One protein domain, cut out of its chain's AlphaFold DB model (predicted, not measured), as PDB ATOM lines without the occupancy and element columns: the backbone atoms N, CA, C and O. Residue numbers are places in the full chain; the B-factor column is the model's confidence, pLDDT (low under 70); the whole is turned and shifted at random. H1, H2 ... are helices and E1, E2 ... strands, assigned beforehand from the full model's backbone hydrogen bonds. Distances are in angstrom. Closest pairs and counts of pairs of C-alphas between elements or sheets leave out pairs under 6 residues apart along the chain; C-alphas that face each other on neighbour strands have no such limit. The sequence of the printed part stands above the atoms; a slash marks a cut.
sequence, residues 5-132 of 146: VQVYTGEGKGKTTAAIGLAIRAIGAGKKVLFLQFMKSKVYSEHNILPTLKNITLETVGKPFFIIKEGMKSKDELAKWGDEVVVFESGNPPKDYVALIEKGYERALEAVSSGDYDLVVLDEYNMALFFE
ATOM      1  N   VAL A   5     130.962 128.649 128.849       80.12
ATOM      2  CA  VAL A   5     132.117 129.225 128.154       80.12
ATOM      3  C   VAL A   5     133.312 129.207 129.078       80.12
ATOM      4  O   VAL A   5     133.277 129.822 130.142       80.12
ATOM      5  N   GLN A   6     134.375 128.531 128.653       76.12
ATOM      6  CA  GLN A   6     135.660 128.598 129.330       76.12
ATOM      7  C   GLN A   6     136.643 129.378 128.467       76.12
ATOM      8  O   GLN A   6     136.970 128.990 127.344       76.12
ATOM      9  N   VAL A   7     137.150 130.469 129.034       74.19
ATOM     10  CA  VAL A   7     138.226 131.252 128.431       74.19
ATOM     11  C   VAL A   7     139.507 130.933 129.187       74.19
ATOM     12  O   VAL A   7     139.563 131.088 130.406       74.19
ATOM     13  N   TYR A   8     140.538 130.486 128.475       66.00
ATOM     14  CA  TYR A   8     141.868 130.310 129.054       66.00
ATOM     15  C   TYR A   8     142.712 131.541 128.730       66.00
ATOM     16  O   TYR A   8     142.966 131.832 127.565       66.00
ATOM     17  N   THR A   9     143.130 132.279 129.764       60.41
ATOM     18  CA  THR A   9     143.878 133.543 129.627       60.41
ATOM     19  C   THR A   9     145.213 133.500 130.380       60.41
ATOM     20  O   THR A   9     145.381 132.718 131.316       60.41
ATOM     21  N   GLY A  10     146.185 134.320 129.953       53.97
ATOM     22  CA  GLY A  10     147.461 134.554 130.652       53.97
ATOM     23  C   GLY A  10     148.708 134.325 129.789       53.97
ATOM     24  O   GLY A  10     148.625 133.782 128.696       53.97
ATOM     25  N   GLU A  11     149.891 134.702 130.275       52.72
ATOM     26  CA  GLU A  11     151.174 134.536 129.554       52.72
ATOM     27  C   GLU A  11     151.911 133.227 129.912       52.72
ATOM     28  O   GLU A  11     152.932 132.885 129.321       52.72
ATOM     29  N   GLY A  12     151.375 132.446 130.856       56.78
ATOM     30  CA  GLY A  12     152.002 131.215 131.347       56.78
ATOM     31  C   GLY A  12     151.990 130.043 130.354       56.78
ATOM     32  O   GLY A  12     151.102 129.924 129.500       56.78
ATOM     33  N   LYS A  13     152.965 129.135 130.504       61.72
ATOM     34  CA  LYS A  13     152.996 127.831 129.818       61.72
ATOM     35  C   LYS A  13     151.896 126.917 130.380       61.72
ATOM     36  O   LYS A  13     151.652 126.925 131.581       61.72
ATOM     37  N   GLY A  14     151.252 126.124 129.518       70.62
ATOM     38  CA  GLY A  14     150.282 125.093 129.924       70.62
ATOM     39  C   GLY A  14     148.797 125.471 129.829       70.62
ATOM     40  O   GLY A  14     147.952 124.647 130.165       70.62
ATOM     41  N   LYS A  15     148.448 126.668 129.334       81.69
ATOM     42  CA  LYS A  15     147.042 127.070 129.108       81.69
ATOM     43  C   LYS A  15     146.327 126.151 128.123       81.69
ATOM     44  O   LYS A  15     145.293 125.588 128.459       81.69
ATOM     45  N   THR A  16     146.916 125.956 126.941       82.19
ATOM     46  CA  THR A  16     146.373 125.050 125.925       82.19
ATOM     47  C   THR A  16     146.270 123.623 126.468       82.19
ATOM     48  O   THR A  16     145.236 122.989 126.295       82.19
ATOM     49  N   THR A  17     147.270 123.135 127.208       86.31
ATOM     50  CA  THR A  17     147.219 121.808 127.848       86.31
ATOM     51  C   THR A  17     146.062 121.700 128.851       86.31
ATOM     52  O   THR A  17     145.328 120.713 128.849       86.31
ATOM     53  N   ALA A  18     145.836 122.727 129.678       87.69
ATOM     54  CA  ALA A  18     144.704 122.771 130.604       87.69
ATOM     55  C   ALA A  18     143.353 122.822 129.868       87.69
ATOM     56  O   ALA A  18     142.413 122.130 130.264       87.69
ATOM     57  N   ALA A  19     143.274 123.587 128.777       89.00
ATOM     58  CA  ALA A  19     142.105 123.671 127.911       89.00
ATOM     59  C   ALA A  19     141.772 122.318 127.270       89.00
ATOM     60  O   ALA A  19     140.624 121.873 127.312       89.00
ATOM     61  N   ILE A  20     142.783 121.627 126.741       90.31
ATOM     62  CA  ILE A  20     142.662 120.275 126.187       90.31
ATOM     63  C   ILE A  20     142.193 119.298 127.267       90.31
ATOM     64  O   ILE A  20     141.251 118.539 127.043       90.31
ATOM     65  N   GLY A  21     142.788 119.342 128.463       91.62
ATOM     66  CA  GLY A  21     142.386 118.493 129.583       91.62
ATOM     67  C   GLY A  21     140.920 118.687 129.989       91.62
ATOM     68  O   GLY A  21     140.220 117.707 130.257       91.62
ATOM     69  N   LEU A  22     140.426 119.930 129.991       92.00
ATOM     70  CA  LEU A  22     139.013 120.219 130.244       92.00
ATOM     71  C   LEU A  22     138.110 119.683 129.130       92.00
ATOM     72  O   LEU A  22     137.092 119.059 129.432       92.00
ATOM     73  N   ALA A  23     138.483 119.888 127.866       93.69
ATOM     74  CA  ALA A  23     137.730 119.371 126.727       93.69
ATOM     75  C   ALA A  23     137.610 117.842 126.791       93.69
ATOM     76  O   ALA A  23     136.505 117.308 126.721       93.69
ATOM     77  N   ILE A  24     138.721 117.140 127.035       94.31
ATOM     78  CA  ILE A  24     138.745 115.680 127.198       94.31
ATOM     79  C   ILE A  24     137.865 115.244 128.377       94.31
ATOM     80  O   ILE A  24     137.096 114.293 128.247       94.31
ATOM     81  N   ARG A  25     137.920 115.950 129.514       94.69
ATOM     82  CA  ARG A  25     137.061 115.663 130.674       94.69
ATOM     83  C   ARG A  25     135.576 115.797 130.334       94.69
ATOM     84  O   ARG A  25     134.792 114.929 130.705       94.69
ATOM     85  N   ALA A  26     135.190 116.865 129.637       95.25
ATOM     86  CA  ALA A  26     133.810 117.088 129.219       95.25
ATOM     87  C   ALA A  26     133.341 115.992 128.246       95.25
ATOM     88  O   ALA A  26     132.276 115.407 128.445       95.25
ATOM     89  N   ILE A  27     134.170 115.639 127.260       95.69
ATOM     90  CA  ILE A  27     133.900 114.540 126.319       95.69
ATOM     91  C   ILE A  27     133.710 113.215 127.067       95.69
ATOM     92  O   ILE A  27     132.757 112.489 126.789       95.69
ATOM     93  N   GLY A  28     134.561 112.918 128.058       95.25
ATOM     94  CA  GLY A  28     134.431 111.737 128.916       95.25
ATOM     95  C   GLY A  28     133.120 111.692 129.712       95.25
ATOM     96  O   GLY A  28     132.628 110.611 130.022       95.25
ATOM     97  N   ALA A  29     132.512 112.850 129.980       96.12
ATOM     98  CA  ALA A  29     131.183 112.981 130.581       96.12
ATOM     99  C   ALA A  29     130.034 112.990 129.545       96.12
ATOM    100  O   ALA A  29     128.899 113.326 129.885       96.12
ATOM    101  N   GLY A  30     130.312 112.657 128.280       95.38
ATOM    102  CA  GLY A  30     129.326 112.610 127.198       95.38
ATOM    103  C   GLY A  30     128.916 113.978 126.644       95.38
ATOM    104  O   GLY A  30     127.911 114.068 125.944       95.38
ATOM    105  N   LYS A  31     129.665 115.041 126.957       96.00
ATOM    106  CA  LYS A  31     129.361 116.419 126.548       96.00
ATOM    107  C   LYS A  31     129.876 116.732 125.145       96.00
ATOM    108  O   LYS A  31     130.919 116.221 124.740       96.00
ATOM    109  N   LYS A  32     129.160 117.600 124.425       96.81
ATOM    110  CA  LYS A  32     129.591 118.142 123.129       96.81
ATOM    111  C   LYS A  32     130.443 119.390 123.333       96.81
ATOM    112  O   LYS A  32     130.012 120.331 123.999       96.81
ATOM    113  N   VAL A  33     131.640 119.402 122.755       96.44
ATOM    114  CA  VAL A  33     132.636 120.461 122.956       96.44
ATOM    115  C   VAL A  33     132.953 121.164 121.640       96.44
ATOM    116  O   VAL A  33     133.304 120.509 120.662       96.44
ATOM    117  N   LEU A  34     132.889 122.494 121.631       95.88
ATOM    118  CA  LEU A  34     133.564 123.314 120.627       95.88
ATOM    119  C   LEU A  34     134.905 123.767 121.203       95.88
ATOM    120  O   LEU A  34     134.951 124.367 122.276       95.88
ATOM    121  N   PHE A  35     135.987 123.496 120.484       93.81
ATOM    122  CA  PHE A  35     137.325 123.974 120.798       93.81
ATOM    123  C   PHE A  35     137.765 124.938 119.698       93.81
ATOM    124  O   PHE A  35     138.120 124.509 118.600       93.81
ATOM    125  N   LEU A  36     137.714 126.236 119.990       92.38
ATOM    126  CA  LEU A  36     138.022 127.294 119.038       92.38
ATOM    127  C   LEU A  36     139.375 127.926 119.368       92.38
ATOM    128  O   LEU A  36     139.588 128.438 120.469       92.38
ATOM    129  N   GLN A  37     140.289 127.891 118.405       89.50
ATOM    130  CA  GLN A  37     141.659 128.363 118.570       89.50
ATOM    131  C   GLN A  37     141.885 129.674 117.835       89.50
ATOM    132  O   GLN A  37     141.756 129.730 116.614       89.50
ATOM    133  N   PHE A  38     142.290 130.709 118.558       89.69
ATOM    134  CA  PHE A  38     142.633 131.999 117.976       89.69
ATOM    135  C   PHE A  38     144.140 132.091 117.712       89.69
ATOM    136  O   PHE A  38     144.957 131.524 118.431       89.69
ATOM    137  N   MET A  39     144.523 132.828 116.668       83.69
ATOM    138  CA  MET A  39     145.908 133.258 116.420       83.69
ATOM    139  C   MET A  39     146.970 132.143 116.302       83.69
ATOM    140  O   MET A  39     148.141 132.374 116.597       83.69
ATOM    141  N   LYS A  40     146.605 130.938 115.844       72.50
ATOM    142  CA  LYS A  40     147.559 129.831 115.643       72.50
ATOM    143  C   LYS A  40     147.833 129.541 114.168       72.50
ATOM    144  O   LYS A  40     146.907 129.437 113.370       72.50
ATOM    145  N   SER A  41     149.113 129.330 113.851       62.78
ATOM    146  CA  SER A  41     149.607 128.812 112.564       62.78
ATOM    147  C   SER A  41     150.188 127.390 112.663       62.78
ATOM    148  O   SER A  41     150.300 126.705 111.650       62.78
ATOM    149  N   LYS A  42     150.544 126.920 113.872       54.78
ATOM    150  CA  LYS A  42     151.189 125.616 114.115       54.78
ATOM    151  C   LYS A  42     150.307 124.685 114.949       54.78
ATOM    152  O   LYS A  42     149.761 125.078 115.980       54.78
ATOM    153  N   VAL A  43     150.218 123.431 114.509       57.81
ATOM    154  CA  VAL A  43     149.575 122.322 115.226       57.81
ATOM    155  C   VAL A  43     150.601 121.723 116.192       57.81
ATOM    156  O   VAL A  43     151.641 121.232 115.756       57.81
ATOM    157  N   TYR A  44     150.351 121.784 117.502       65.50
ATOM    158  CA  TYR A  44     151.194 121.093 118.490       65.50
ATOM    159  C   TYR A  44     150.797 119.615 118.576       65.50
ATOM    160  O   TYR A  44     149.642 119.272 118.334       65.50
ATOM    161  N   SER A  45     151.723 118.736 118.970       68.19
ATOM    162  CA  SER A  45     151.476 117.285 119.043       68.19
ATOM    163  C   SER A  45     150.275 116.907 119.921       68.19
ATOM    164  O   SER A  45     149.554 115.968 119.593       68.19
ATOM    165  N   GLU A  46     150.010 117.675 120.983       69.44
ATOM    166  CA  GLU A  46     148.860 117.506 121.888       69.44
ATOM    167  C   GLU A  46     147.502 117.667 121.178       69.44
ATOM    168  O   GLU A  46     146.498 117.123 121.629       69.44
ATOM    169  N   HIS A  47     147.457 118.374 120.045       74.50
ATOM    170  CA  HIS A  47     146.227 118.606 119.281       74.50
ATOM    171  C   HIS A  47     145.865 117.415 118.407       74.50
ATOM    172  O   HIS A  47     144.697 117.254 118.070       74.50
ATOM    173  N   ASN A  48     146.834 116.569 118.053       82.12
ATOM    174  CA  ASN A  48     146.636 115.495 117.080       82.12
ATOM    175  C   ASN A  48     145.581 114.479 117.526       82.12
ATOM    176  O   ASN A  48     144.965 113.826 116.689       82.12
ATOM    177  N   ILE A  49     145.358 114.355 118.838       85.00
ATOM    178  CA  ILE A  49     144.326 113.470 119.373       85.00
ATOM    179  C   ILE A  49     142.923 114.060 119.218       85.00
ATOM    180  O   ILE A  49     141.978 113.303 119.018       85.00
ATOM    181  N   LEU A  50     142.761 115.387 119.267       86.88
ATOM    182  CA  LEU A  50     141.443 116.024 119.307       86.88
ATOM    183  C   LEU A  50     140.557 115.651 118.103       86.88
ATOM    184  O   LEU A  50     139.430 115.229 118.347       86.88
ATOM    185  N   PRO A  51     141.030 115.679 116.838       86.75
ATOM    186  CA  PRO A  51     140.217 115.276 115.685       86.75
ATOM    187  C   PRO A  51     139.750 113.814 115.712       86.75
ATOM    188  O   PRO A  51     138.843 113.449 114.970       86.75
ATOM    189  N   THR A  52     140.378 112.961 116.530       89.50
ATOM    190  CA  THR A  52     140.026 111.534 116.640       89.50
ATOM    191  C   THR A  52     138.901 111.269 117.642       89.50
ATOM    192  O   THR A  52     138.320 110.182 117.649       89.50
ATOM    193  N   LEU A  53     138.579 112.245 118.499       91.81
ATOM    194  CA  LEU A  53     137.571 112.092 119.540       91.81
ATOM    195  C   LEU A  53     136.165 112.334 118.979       91.81
ATOM    196  O   LEU A  53     135.930 113.221 118.162       91.81
ATOM    197  N   LYS A  54     135.188 111.561 119.461       93.25
ATOM    198  CA  LYS A  54     133.768 111.854 119.221       93.25
ATOM    199  C   LYS A  54     133.337 113.041 120.091       93.25
ATOM    200  O   LYS A  54     133.900 113.254 121.161       93.25
ATOM    201  N   ASN A  55     132.301 113.761 119.665       95.38
ATOM    202  CA  ASN A  55     131.707 114.896 120.389       95.38
ATOM    203  C   ASN A  55     132.614 116.129 120.562       95.38
ATOM    204  O   ASN A  55     132.339 116.959 121.427       95.38
ATOM    205  N   ILE A  56     133.647 116.291 119.730       95.62
ATOM    206  CA  ILE A  56     134.427 117.530 119.655       95.62
ATOM    207  C   ILE A  56     134.381 118.128 118.251       95.62
ATOM    208  O   ILE A  56     134.484 117.422 117.250       95.62
ATOM    209  N   THR A  57     134.246 119.446 118.187       95.50
ATOM    210  CA  THR A  57     134.498 120.250 116.992       95.50
ATOM    211  C   THR A  57     135.749 121.079 117.256       95.50
ATOM    212  O   THR A  57     135.773 121.851 118.212       95.50
ATOM    213  N   LEU A  58     136.793 120.893 116.446       92.38
ATOM    214  CA  LEU A  58     138.029 121.672 116.517       92.38
ATOM    215  C   LEU A  58     138.067 122.653 115.346       92.38
ATOM    216  O   LEU A  58     138.062 122.231 114.192       92.38
ATOM    217  N   GLU A  59     138.132 123.944 115.649       92.06
ATOM    218  CA  GLU A  59     138.186 125.018 114.657       92.06
ATOM    219  C   GLU A  59     139.351 125.963 114.983       92.06
ATOM    220  O   GLU A  59     139.585 126.306 116.143       92.06
ATOM    221  N   THR A  60     140.076 126.403 113.954       89.06
ATOM    222  CA  THR A  60     141.210 127.326 114.096       89.06
ATOM    223  C   THR A  60     140.970 128.575 113.269       89.06
ATOM    224  O   THR A  60     140.676 128.505 112.078       89.06
ATOM    225  N   VAL A  61     141.143 129.727 113.909       90.00
ATOM    226  CA  VAL A  61     140.964 131.055 113.335       90.00
ATOM    227  C   VAL A  61     142.287 131.800 113.468       90.00
ATOM    228  O   VAL A  61     142.647 132.343 114.515       90.00
ATOM    229  N   GLY A  62     143.066 131.780 112.394       87.56
ATOM    230  CA  GLY A  62     144.423 132.298 112.385       87.56
ATOM    231  C   GLY A  62     144.973 132.412 110.975       87.56
ATOM    232  O   GLY A  62     144.413 131.868 110.024       87.56
ATOM    233  N   LYS A  63     146.076 133.142 110.848       87.81
ATOM    234  CA  LYS A  63     146.828 133.262 109.604       87.81
ATOM    235  C   LYS A  63     148.151 132.510 109.721       87.81
ATOM    236  O   LYS A  63     148.612 132.285 110.839       87.81
ATOM    237  N   PRO A  64     148.791 132.129 108.600       84.81
ATOM    238  CA  PRO A  64     150.050 131.379 108.614       84.81
ATOM    239  C   PRO A  64     151.269 132.232 109.021       84.81
ATOM    240  O   PRO A  64     152.397 131.860 108.731       84.81
ATOM    241  N   PHE A  65     151.053 133.365 109.690       85.56
ATOM    242  CA  PHE A  65     152.079 134.284 110.168       85.56
ATOM    243  C   PHE A  65     151.702 134.825 111.548       85.56
ATOM    244  O   PHE A  65     150.530 134.847 111.933       85.56
ATOM    245  N   PHE A  66     152.702 135.293 112.283       85.50
ATOM    246  CA  PHE A  66     152.533 135.988 113.549       85.50
ATOM    247  C   PHE A  66     152.319 137.479 113.316       85.50
ATOM    248  O   PHE A  66     152.825 138.048 112.354       85.50
ATOM    249  N   ILE A  67     151.599 138.128 114.226       90.06
ATOM    250  CA  ILE A  67     151.546 139.587 114.283       90.06
ATOM    251  C   ILE A  67     152.215 140.090 115.547       90.06
ATOM    252  O   ILE A  67     152.229 139.406 116.572       90.06
ATOM    253  N   ILE A  68     152.754 141.298 115.476       92.25
ATOM    254  CA  ILE A  68     153.389 141.946 116.613       92.25
ATOM    255  C   ILE A  68     153.204 143.458 116.537       92.25
ATOM    256  O   ILE A  68     153.270 144.035 115.452       92.25
ATOM    257  N   LYS A  69     152.975 144.106 117.684       93.88
ATOM    258  CA  LYS A  69     152.925 145.570 117.724       93.88
ATOM    259  C   LYS A  69     154.326 146.142 117.555       93.88
ATOM    260  O   LYS A  69     155.300 145.585 118.073       93.88
ATOM    261  N   GLU A  70     154.422 147.267 116.864       93.62
ATOM    262  CA  GLU A  70     155.661 148.025 116.761       93.62
ATOM    263  C   GLU A  70     156.248 148.308 118.156       93.62
ATOM    264  O   GLU A  70     155.530 148.589 119.117       93.62
ATOM    265  N   GLY A  71     157.567 148.159 118.289       91.31
ATOM    266  CA  GLY A  71     158.279 148.375 119.551       91.31
ATOM    267  C   GLY A  71     158.264 147.202 120.542       91.31
ATOM    268  O   GLY A  71     159.016 147.246 121.511       91.31
ATOM    269  N   MET A  72     157.499 146.125 120.309       91.25
ATOM    270  CA  MET A  72     157.514 144.945 121.201       91.25
ATOM    271  C   MET A  72     158.770 144.076 121.077       91.25
ATOM    272  O   MET A  72     159.089 143.322 121.997       91.25
ATOM    273  N   LYS A  73     159.462 144.138 119.937       90.31
ATOM    274  CA  LYS A  73     160.709 143.409 119.684       90.31
ATOM    275  C   LYS A  73     161.717 144.279 118.957       90.31
ATOM    276  O   LYS A  73     161.350 145.164 118.185       90.31
ATOM    277  N   SER A  74     162.994 143.997 119.196       92.31
ATOM    278  CA  SER A  74     164.087 144.639 118.469       92.31
ATOM    279  C   SER A  74     164.097 144.219 116.994       92.31
ATOM    280  O   SER A  74     163.626 143.136 116.634       92.31
ATOM    281  N   LYS A  75     164.680 145.057 116.125       87.94
ATOM    282  CA  LYS A  75     164.843 144.737 114.695       87.94
ATOM    283  C   LYS A  75     165.607 143.423 114.484       87.94
ATOM    284  O   LYS A  75     165.215 142.631 113.633       87.94
ATOM    285  N   ASP A  76     166.621 143.162 115.308       90.69
ATOM    286  CA  ASP A  76     167.430 141.939 115.241       90.69
ATOM    287  C   ASP A  76     166.641 140.680 115.622       90.69
ATOM    288  O   ASP A  76     166.901 139.597 115.100       90.69
ATOM    289  N   GLU A  77     165.662 140.786 116.526       89.19
ATOM    290  CA  GLU A  77     164.761 139.674 116.835       89.19
ATOM    291  C   GLU A  77     163.755 139.421 115.713       89.19
ATOM    292  O   GLU A  77     163.519 138.266 115.370       89.19
ATOM    293  N   LEU A  78     163.191 140.484 115.132       88.69
ATOM    294  CA  LEU A  78     162.241 140.377 114.022       88.69
ATOM    295  C   LEU A  78     162.901 139.795 112.768       88.69
ATOM    296  O   LEU A  78     162.305 138.958 112.095       88.69
ATOM    297  N   ALA A  79     164.161 140.150 112.502       87.25
ATOM    298  CA  ALA A  79     164.930 139.607 111.385       87.25
ATOM    299  C   ALA A  79     165.066 138.074 111.435       87.25
ATOM    300  O   ALA A  79     165.146 137.432 110.391       87.25
ATOM    301  N   LYS A  80     165.036 137.464 112.630       89.94
ATOM    302  CA  LYS A  80     165.063 135.996 112.789       89.94
ATOM    303  C   LYS A  80     163.762 135.326 112.356       89.94
ATOM    304  O   LYS A  80     163.759 134.118 112.145       89.94
ATOM    305  N   TRP A  81     162.661 136.072 112.315       83.06
ATOM    306  CA  TRP A  81     161.333 135.558 111.976       83.06
ATOM    307  C   TRP A  81     161.010 135.763 110.489       83.06
ATOM    308  O   TRP A  81     160.116 135.100 109.975       83.06
ATOM    309  N   GLY A  82     161.768 136.611 109.784       82.00
ATOM    310  CA  GLY A  82     161.641 136.804 108.337       82.00
ATOM    311  C   GLY A  82     160.212 137.164 107.921       82.00
ATOM    312  O   GLY A  82     159.568 137.991 108.562       82.00
ATOM    313  N   ASP A  83     159.707 136.498 106.882       81.81
ATOM    314  CA  ASP A  83     158.355 136.715 106.347       81.81
ATOM    315  C   ASP A  83     157.244 136.055 107.193       81.81
ATOM    316  O   ASP A  83     156.060 136.184 106.882       81.81
ATOM    317  N   GLU A  84     157.589 135.356 108.284       84.50
ATOM    318  CA  GLU A  84     156.607 134.756 109.197       84.50
ATOM    319  C   GLU A  84     156.016 135.772 110.190       84.50
ATOM    320  O   GLU A  84     155.194 135.389 111.029       84.50
ATOM    321  N   VAL A  85     156.409 137.053 110.136       88.44
ATOM    322  CA  VAL A  85     155.923 138.097 111.049       88.44
ATOM    323  C   VAL A  85     155.433 139.347 110.326       88.44
ATOM    324  O   VAL A  85     156.089 139.894 109.447       88.44
ATOM    325  N   VAL A  86     154.280 139.847 110.762       91.19
ATOM    326  CA  VAL A  86     153.708 141.123 110.333       91.19
ATOM    327  C   VAL A  86     153.723 142.089 111.514       91.19
ATOM    328  O   VAL A  86     153.053 141.877 112.528       91.19
ATOM    329  N   VAL A  87     154.500 143.161 111.385       93.44
ATOM    330  CA  VAL A  87     154.545 144.246 112.372       93.44
ATOM    331  C   VAL A  87     153.437 145.248 112.059       93.44
ATOM    332  O   VAL A  87     153.249 145.607 110.898       93.44
ATOM    333  N   PHE A  88     152.709 145.702 113.076       94.88
ATOM    334  CA  PHE A  88     151.654 146.704 112.920       94.88
ATOM    335  C   PHE A  88     151.723 147.787 114.001       94.88
ATOM    336  O   PHE A  88     152.211 147.553 115.108       94.88
ATOM    337  N   GLU A  89     151.225 148.978 113.678       94.94
ATOM    338  CA  GLU A  89     151.113 150.097 114.616       94.94
ATOM    339  C   GLU A  89     149.949 149.858 115.591       94.94
ATOM    340  O   GLU A  89     148.863 149.439 115.182       94.94
ATOM    341  N   SER A  90     150.149 150.131 116.883       93.81
ATOM    342  CA  SER A  90     149.070 150.021 117.877       93.81
ATOM    343  C   SER A  90     147.880 150.901 117.479       93.81
ATOM    344  O   SER A  90     148.048 152.053 117.096       93.81
ATOM    345  N   GLY A  91     146.667 150.367 117.575       92.62
ATOM    346  CA  GLY A  91     145.437 151.004 117.106       92.62
ATOM    347  C   GLY A  91     145.139 150.773 115.622       92.62
ATOM    348  O   GLY A  91     144.042 151.102 115.174       92.62
ATOM    349  N   ASN A  92     146.063 150.174 114.863       94.88
ATOM    350  CA  ASN A  92     145.899 149.898 113.436       94.88
ATOM    351  C   ASN A  92     146.300 148.452 113.061       94.88
ATOM    352  O   ASN A  92     147.209 148.242 112.249       94.88
ATOM    353  N   PRO A  93     145.646 147.426 113.642       94.56
ATOM    354  CA  PRO A  93     145.903 146.035 113.286       94.56
ATOM    355  C   PRO A  93     145.489 145.710 111.839       94.56
ATOM    356  O   PRO A  93     144.611 146.373 111.273       94.56
ATOM    357  N   PRO A  94     146.058 144.652 111.222       94.31
ATOM    358  CA  PRO A  94     145.704 144.253 109.861       94.31
ATOM    359  C   PRO A  94     144.205 143.954 109.725       94.31
ATOM    360  O   PRO A  94     143.694 142.999 110.310       94.31
ATOM    361  N   LYS A  95     143.492 144.765 108.933       93.75
ATOM    362  CA  LYS A  95     142.018 144.738 108.825       93.75
ATOM    363  C   LYS A  95     141.448 143.383 108.415       93.75
ATOM    364  O   LYS A  95     140.393 142.974 108.884       93.75
ATOM    365  N   ASP A  96     142.137 142.685 107.527       93.62
ATOM    366  CA  ASP A  96     141.725 141.366 107.064       93.62
ATOM    367  C   ASP A  96     141.943 140.281 108.134       93.62
ATOM    368  O   ASP A  96     141.210 139.295 108.177       93.62
ATOM    369  N   TYR A  97     142.911 140.473 109.036       93.69
ATOM    370  CA  TYR A  97     143.074 139.626 110.209       93.69
ATOM    371  C   TYR A  97     142.018 139.950 111.271       93.69
ATOM    372  O   TYR A  97     141.407 139.026 111.796       93.69
ATOM    373  N   VAL A  98     141.715 141.231 111.511       93.75
ATOM    374  CA  VAL A  98     140.582 141.650 112.360       93.75
ATOM    375  C   VAL A  98     139.294 140.963 111.901       93.75
ATOM    376  O   VAL A  98     138.676 140.255 112.685       93.75
ATOM    377  N   ALA A  99     138.946 141.061 110.614       93.50
ATOM    378  CA  ALA A  99     137.734 140.443 110.074       93.50
ATOM    379  C   ALA A  99     137.712 138.908 110.229       93.50
ATOM    380  O   ALA A  99     136.663 138.319 110.486       93.50
ATOM    381  N   LEU A 100     138.860 138.238 110.074       93.81
ATOM    382  CA  LEU A 100     138.972 136.795 110.296       93.81
ATOM    383  C   LEU A 100     138.704 136.435 111.763       93.81
ATOM    384  O   LEU A 100     137.954 135.504 112.047       93.81
ATOM    385  N   ILE A 101     139.315 137.172 112.687       93.25
ATOM    386  CA  ILE A 101     139.165 136.950 114.120       93.25
ATOM    387  C   ILE A 101     137.740 137.295 114.594       93.25
ATOM    388  O   ILE A 101     137.179 136.546 115.395       93.25
ATOM    389  N   GLU A 102     137.126 138.360 114.067       92.12
ATOM    390  CA  GLU A 102     135.727 138.730 114.331       92.12
ATOM    391  C   GLU A 102     134.768 137.594 113.937       92.12
ATOM    392  O   GLU A 102     133.915 137.222 114.739       92.12
ATOM    393  N   LYS A 103     134.971 136.936 112.785       92.81
ATOM    394  CA  LYS A 103     134.188 135.741 112.407       92.81
ATOM    395  C   LYS A 103     134.342 134.588 113.400       92.81
ATOM    396  O   LYS A 103     133.374 133.896 113.703       92.81
ATOM    397  N   GLY A 104     135.551 134.376 113.921       93.00
ATOM    398  CA  GLY A 104     135.780 133.400 114.989       93.00
ATOM    399  C   GLY A 104     134.999 133.742 116.257       93.00
ATOM    400  O   GLY A 104     134.398 132.874 116.886       93.00
ATOM    401  N   TYR A 105     134.953 135.021 116.619       91.62
ATOM    402  CA  TYR A 105     134.162 135.482 117.753       91.62
ATOM    403  C   TYR A 105     132.651 135.296 117.536       91.62
ATOM    404  O   TYR A 105     131.970 134.779 118.421       91.62
ATOM    405  N   GLU A 106     132.129 135.639 116.358       92.06
ATOM    406  CA  GLU A 106     130.726 135.400 115.986       92.06
ATOM    407  C   GLU A 106     130.367 133.913 116.073       92.06
ATOM    408  O   GLU A 106     129.360 133.548 116.680       92.06
ATOM    409  N   ARG A 107     131.247 133.045 115.564       93.81
ATOM    410  CA  ARG A 107     131.113 131.588 115.657       93.81
ATOM    411  C   ARG A 107     131.053 131.097 117.106       93.81
ATOM    412  O   ARG A 107     130.266 130.200 117.419       93.81
ATOM    413  N   ALA A 108     131.848 131.685 118.002       92.12
ATOM    414  CA  ALA A 108     131.780 131.384 119.429       92.12
ATOM    415  C   ALA A 108     130.431 131.802 120.038       92.12
ATOM    416  O   ALA A 108     129.834 131.018 120.772       92.12
ATOM    417  N   LEU A 109     129.927 133.001 119.721       90.06
ATOM    418  CA  LEU A 109     128.620 133.468 120.202       90.06
ATOM    419  C   LEU A 109     127.477 132.572 119.715       90.06
ATOM    420  O   LEU A 109     126.611 132.189 120.504       90.06
ATOM    421  N   GLU A 110     127.507 132.197 118.437       92.31
ATOM    422  CA  GLU A 110     126.546 131.270 117.848       92.31
ATOM    423  C   GLU A 110     126.544 129.943 118.613       92.31
ATOM    424  O   GLU A 110     125.497 129.537 119.114       92.31
ATOM    425  N   ALA A 111     127.714 129.324 118.801       93.19
ATOM    426  CA  ALA A 111     127.853 128.044 119.497       93.19
ATOM    427  C   ALA A 111     127.327 128.074 120.939       93.19
ATOM    428  O   ALA A 111     126.744 127.101 121.415       93.19
ATOM    429  N   VAL A 112     127.516 129.197 121.637       89.62
ATOM    430  CA  VAL A 112     127.000 129.392 122.998       89.62
ATOM    431  C   VAL A 112     125.474 129.471 123.015       89.62
ATOM    432  O   VAL A 112     124.838 128.997 123.959       89.62
ATOM    433  N   SER A 113     124.883 130.065 121.978       87.94
ATOM    434  CA  SER A 113     123.440 130.295 121.881       87.94
ATOM    435  C   SER A 113     122.653 129.145 121.239       87.94
ATOM    436  O   SER A 113     121.470 128.995 121.540       87.94
ATOM    437  N   SER A 114     123.287 128.317 120.401       92.50
ATOM    438  CA  SER A 114     122.587 127.313 119.587       92.50
ATOM    439  C   SER A 114     122.065 126.123 120.393       92.50
ATOM    440  O   SER A 114     121.069 125.502 120.030       92.50
ATOM    441  N   GLY A 115     122.716 125.807 121.518       89.62
ATOM    442  CA  GLY A 115     122.431 124.607 122.307       89.62
ATOM    443  C   GLY A 115     123.043 123.322 121.738       89.62
ATOM    444  O   GLY A 115     122.819 122.256 122.313       89.62
ATOM    445  N   ASP A 116     123.837 123.411 120.664       93.44
ATOM    446  CA  ASP A 116     124.530 122.263 120.060       93.44
ATOM    447  C   ASP A 116     125.744 121.808 120.869       93.44
ATOM    448  O   ASP A 116     126.163 120.650 120.768       93.44
ATOM    449  N   TYR A 117     126.300 122.715 121.672       95.94
ATOM    450  CA  TYR A 117     127.481 122.492 122.489       95.94
ATOM    451  C   TYR A 117     127.155 122.671 123.970       95.94
ATOM    452  O   TYR A 117     126.431 123.579 124.374       95.94
ATOM    453  N   ASP A 118     127.724 121.802 124.795       94.75
ATOM    454  CA  ASP A 118     127.676 121.914 126.252       94.75
ATOM    455  C   ASP A 118     128.828 122.778 126.790       94.75
ATOM    456  O   ASP A 118     128.692 123.415 127.837       94.75
ATOM    457  N   LEU A 119     129.966 122.785 126.085       95.00
ATOM    458  CA  LEU A 119     131.175 123.525 126.437       95.00
ATOM    459  C   LEU A 119     131.770 124.192 125.192       95.00
ATOM    460  O   LEU A 119     132.028 123.525 124.191       95.00
ATOM    461  N   VAL A 120     132.052 125.488 125.295       95.00
ATOM    462  CA  VAL A 120     132.809 126.255 124.303       95.00
ATOM    463  C   VAL A 120     134.126 126.701 124.935       95.00
ATOM    464  O   VAL A 120     134.137 127.442 125.919       95.00
ATOM    465  N   VAL A 121     135.238 126.228 124.378       93.19
ATOM    466  CA  VAL A 121     136.598 126.572 124.796       93.19
ATOM    467  C   VAL A 121     137.181 127.577 123.815       93.19
ATOM    468  O   VAL A 121     137.231 127.301 122.617       93.19
ATOM    469  N   LEU A 122     137.648 128.717 124.329       91.56
ATOM    470  CA  LEU A 122     138.352 129.733 123.545       91.56
ATOM    471  C   LEU A 122     139.837 129.745 123.934       91.56
ATOM    472  O   LEU A 122     140.210 130.271 124.985       91.56
ATOM    473  N   ASP A 123     140.675 129.135 123.096       89.12
ATOM    474  CA  ASP A 123     142.135 129.055 123.262       89.12
ATOM    475  C   ASP A 123     142.796 130.277 122.599       89.12
ATOM    476  O   ASP A 123     142.479 130.609 121.458       89.12
ATOM    477  N   GLU A 124     143.696 130.956 123.320       86.88
ATOM    478  CA  GLU A 124     144.424 132.171 122.884       86.88
ATOM    479  C   GLU A 124     143.542 133.392 122.528       86.88
ATOM    480  O   GLU A 124     143.999 134.366 121.926       86.88
ATOM    481  N   TYR A 125     142.276 133.412 122.955       87.81
ATOM    482  CA  TYR A 125     141.378 134.560 122.757       87.81
ATOM    483  C   TYR A 125     141.898 135.856 123.407       87.81
ATOM    484  O   TYR A 125     141.718 136.955 122.886       87.81
ATOM    485  N   ASN A 126     142.603 135.746 124.535       83.44
ATOM    486  CA  ASN A 126     143.261 136.885 125.173       83.44
ATOM    487  C   ASN A 126     144.360 137.498 124.299       83.44
ATOM    488  O   ASN A 126     144.571 138.704 124.376       83.44
ATOM    489  N   MET A 127     145.040 136.704 123.470       86.44
ATOM    490  CA  MET A 127     146.027 137.237 122.533       86.44
ATOM    491  C   MET A 127     145.343 138.050 121.439       86.44
ATOM    492  O   MET A 127     145.831 139.120 121.087       86.44
ATOM    493  N   ALA A 128     144.167 137.613 120.976       89.62
ATOM    494  CA  ALA A 128     143.369 138.384 120.026       89.62
ATOM    495  C   ALA A 128     142.955 139.750 120.600       89.62
ATOM    496  O   ALA A 128     143.027 140.755 119.896       89.62
ATOM    497  N   LEU A 129     142.602 139.809 121.890       88.50
ATOM    498  CA  LEU A 129     142.367 141.075 122.596       88.50
ATOM    499  C   LEU A 129     143.653 141.903 122.740       88.50
ATOM    500  O   LEU A 129     143.655 143.099 122.458       88.50
ATOM    501  N   PHE A 130     144.754 141.277 123.162       88.62
ATOM    502  CA  PHE A 130     146.039 141.945 123.377       88.62
ATOM    503  C   PHE A 130     146.559 142.614 122.104       88.62
ATOM    504  O   PHE A 130     147.039 143.746 122.154       88.62
ATOM    505  N   PHE A 131     146.419 141.944 120.960       91.62
ATOM    506  CA  PHE A 131     146.785 142.468 119.648       91.62
ATOM    507  C   PHE A 131     145.675 143.279 118.969       91.62
ATOM    508  O   PHE A 131     145.793 143.584 117.788       91.62
ATOM    509  N   GLU A 132     144.630 143.660 119.711       92.25
ATOM    510  CA  GLU A 132     143.575 144.576 119.254       92.25
ATOM    511  C   GLU A 132     142.792 144.052 118.038       92.25
ATOM    512  O   GLU A 132     142.135 144.810 117.330       92.25
TER     513      GLU A 132
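AT A GLANCE: This is residues 5 to 132 of the 146 residues of the protein "Cob(I)yrinic acid a,c-diamide adenosyltransferase" of Veillonella atypica (UniProt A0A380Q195). A parallel sheet of four strands, E1, E6, E2 and E3, is sandwiched between two helices that run along its strands, the long H3 over one face and H1 over the other; beyond one end of this three-layered body lies a small lobe made of the strand pair E4 and E5 with the short helix H2. The short helix H4, close to the last printed residue, only grazes the four-stranded sheet. The printed part has 128 residues, with four named helices and six named strands in the order E1 H1 E2 E3 E4 H2 E5 H3 E6 H4, and its class is mixed, helices and strands. The sheet order is E1 E6 E2 E3, and both sheets are parallel. The whole is compact, with a radius of gyration of the C-alphas of 15.8 A, yet elongated in outline, spanning 49 by 29 by 22 A.

IN THESE COORDINATES: E1 is residues 5 to 7, and C-alpha 5 is at (132.117, 129.225, 128.154). H1, residues 15 to 28, is 19.9 A from first to last C-alpha. E2, residues 33 to 38, measures 16.1 A, and E3, residues 56 to 61, measures 16.3 A. E4 is residues 66 to 69, H2 residues 75 to 79 and E5 residues 85 to 88. H2 begins with C-alpha 75 at (164.843, 144.737, 114.695). H3, residues 95 to 114, is the longest helix, at 28.2 A. E6, residues 119 to 123, measures 12.7 A. H4, residues 125 to 130, ends with C-alpha 130 at (146.039, 141.945, 123.377).

HOW THE PARTS SIT: In the four-stranded sheet E1 and E3 are the edge strands. E1 and E6 are parallel at 18 degrees, with N 6 and O 120 within hydrogen-bond range at 3.0 A. E6 and E2 are parallel at 17 degrees, with N 121 and O 34 at 2.8 A. E2 and E3 are parallel at 15 degrees, with N 35 and O 57 at 2.8 A. From edge to edge the strands' lines turn by 47 degrees. H1 is on this sheet at a height of 8.8 A, over E6 and E2, and runs along the strands, at 17 degrees to E6 on the local plane. The closest C-alphas of H1 and E6 are those of Thr 16 and Asp 123, 6.4 A apart. H3 is on the opposite face at a height of 9.0 A, also over E6 and E2, and runs along the strands, at 14 degrees to E2 on the local plane. Its closest C-alphas with E3 are those of Gly 104 and Val 61, 5.9 A apart. E1, H1 and E2 form a split strand-helix-strand unit, two parallel strands joined through a helix with E6 between them, and its crossover is right-handed. H4 only grazes the sheet, with residues 125 to 128. H3 and H4 are close but not clearly touching; the C-alphas of Ile 101 and Ala 128 are 7.4 A apart, and the helices run opposite ways at a steep tilt of 38 degrees. E4 and E5 are parallel at 29 degrees, with N 86 and O 66 at 2.8 A. E4, H2 and E5 form a strand-helix-strand unit of neighbour strands, also with a right-handed crossover. The closest C-alphas of H2 and E5 are those of Leu 78 and Val 85, 7.3 A apart. E3 and E4 are apart, and H2 is not on the four-stranded sheet. In H1, H2, H3 and H4 every O i to N i+4 pair is within hydrogen-bond range.

THE WHOLE: The two C-alphas farthest apart are those of Gly 30 and Asp 76, at 49.5 A. The printed part has no cut. The link from E2 to E3 is long, residues 39 to 55 with no named element. The mean pLDDT of the printed part is 87.4; residues 8 to 13 and 41 to 46 are under 70.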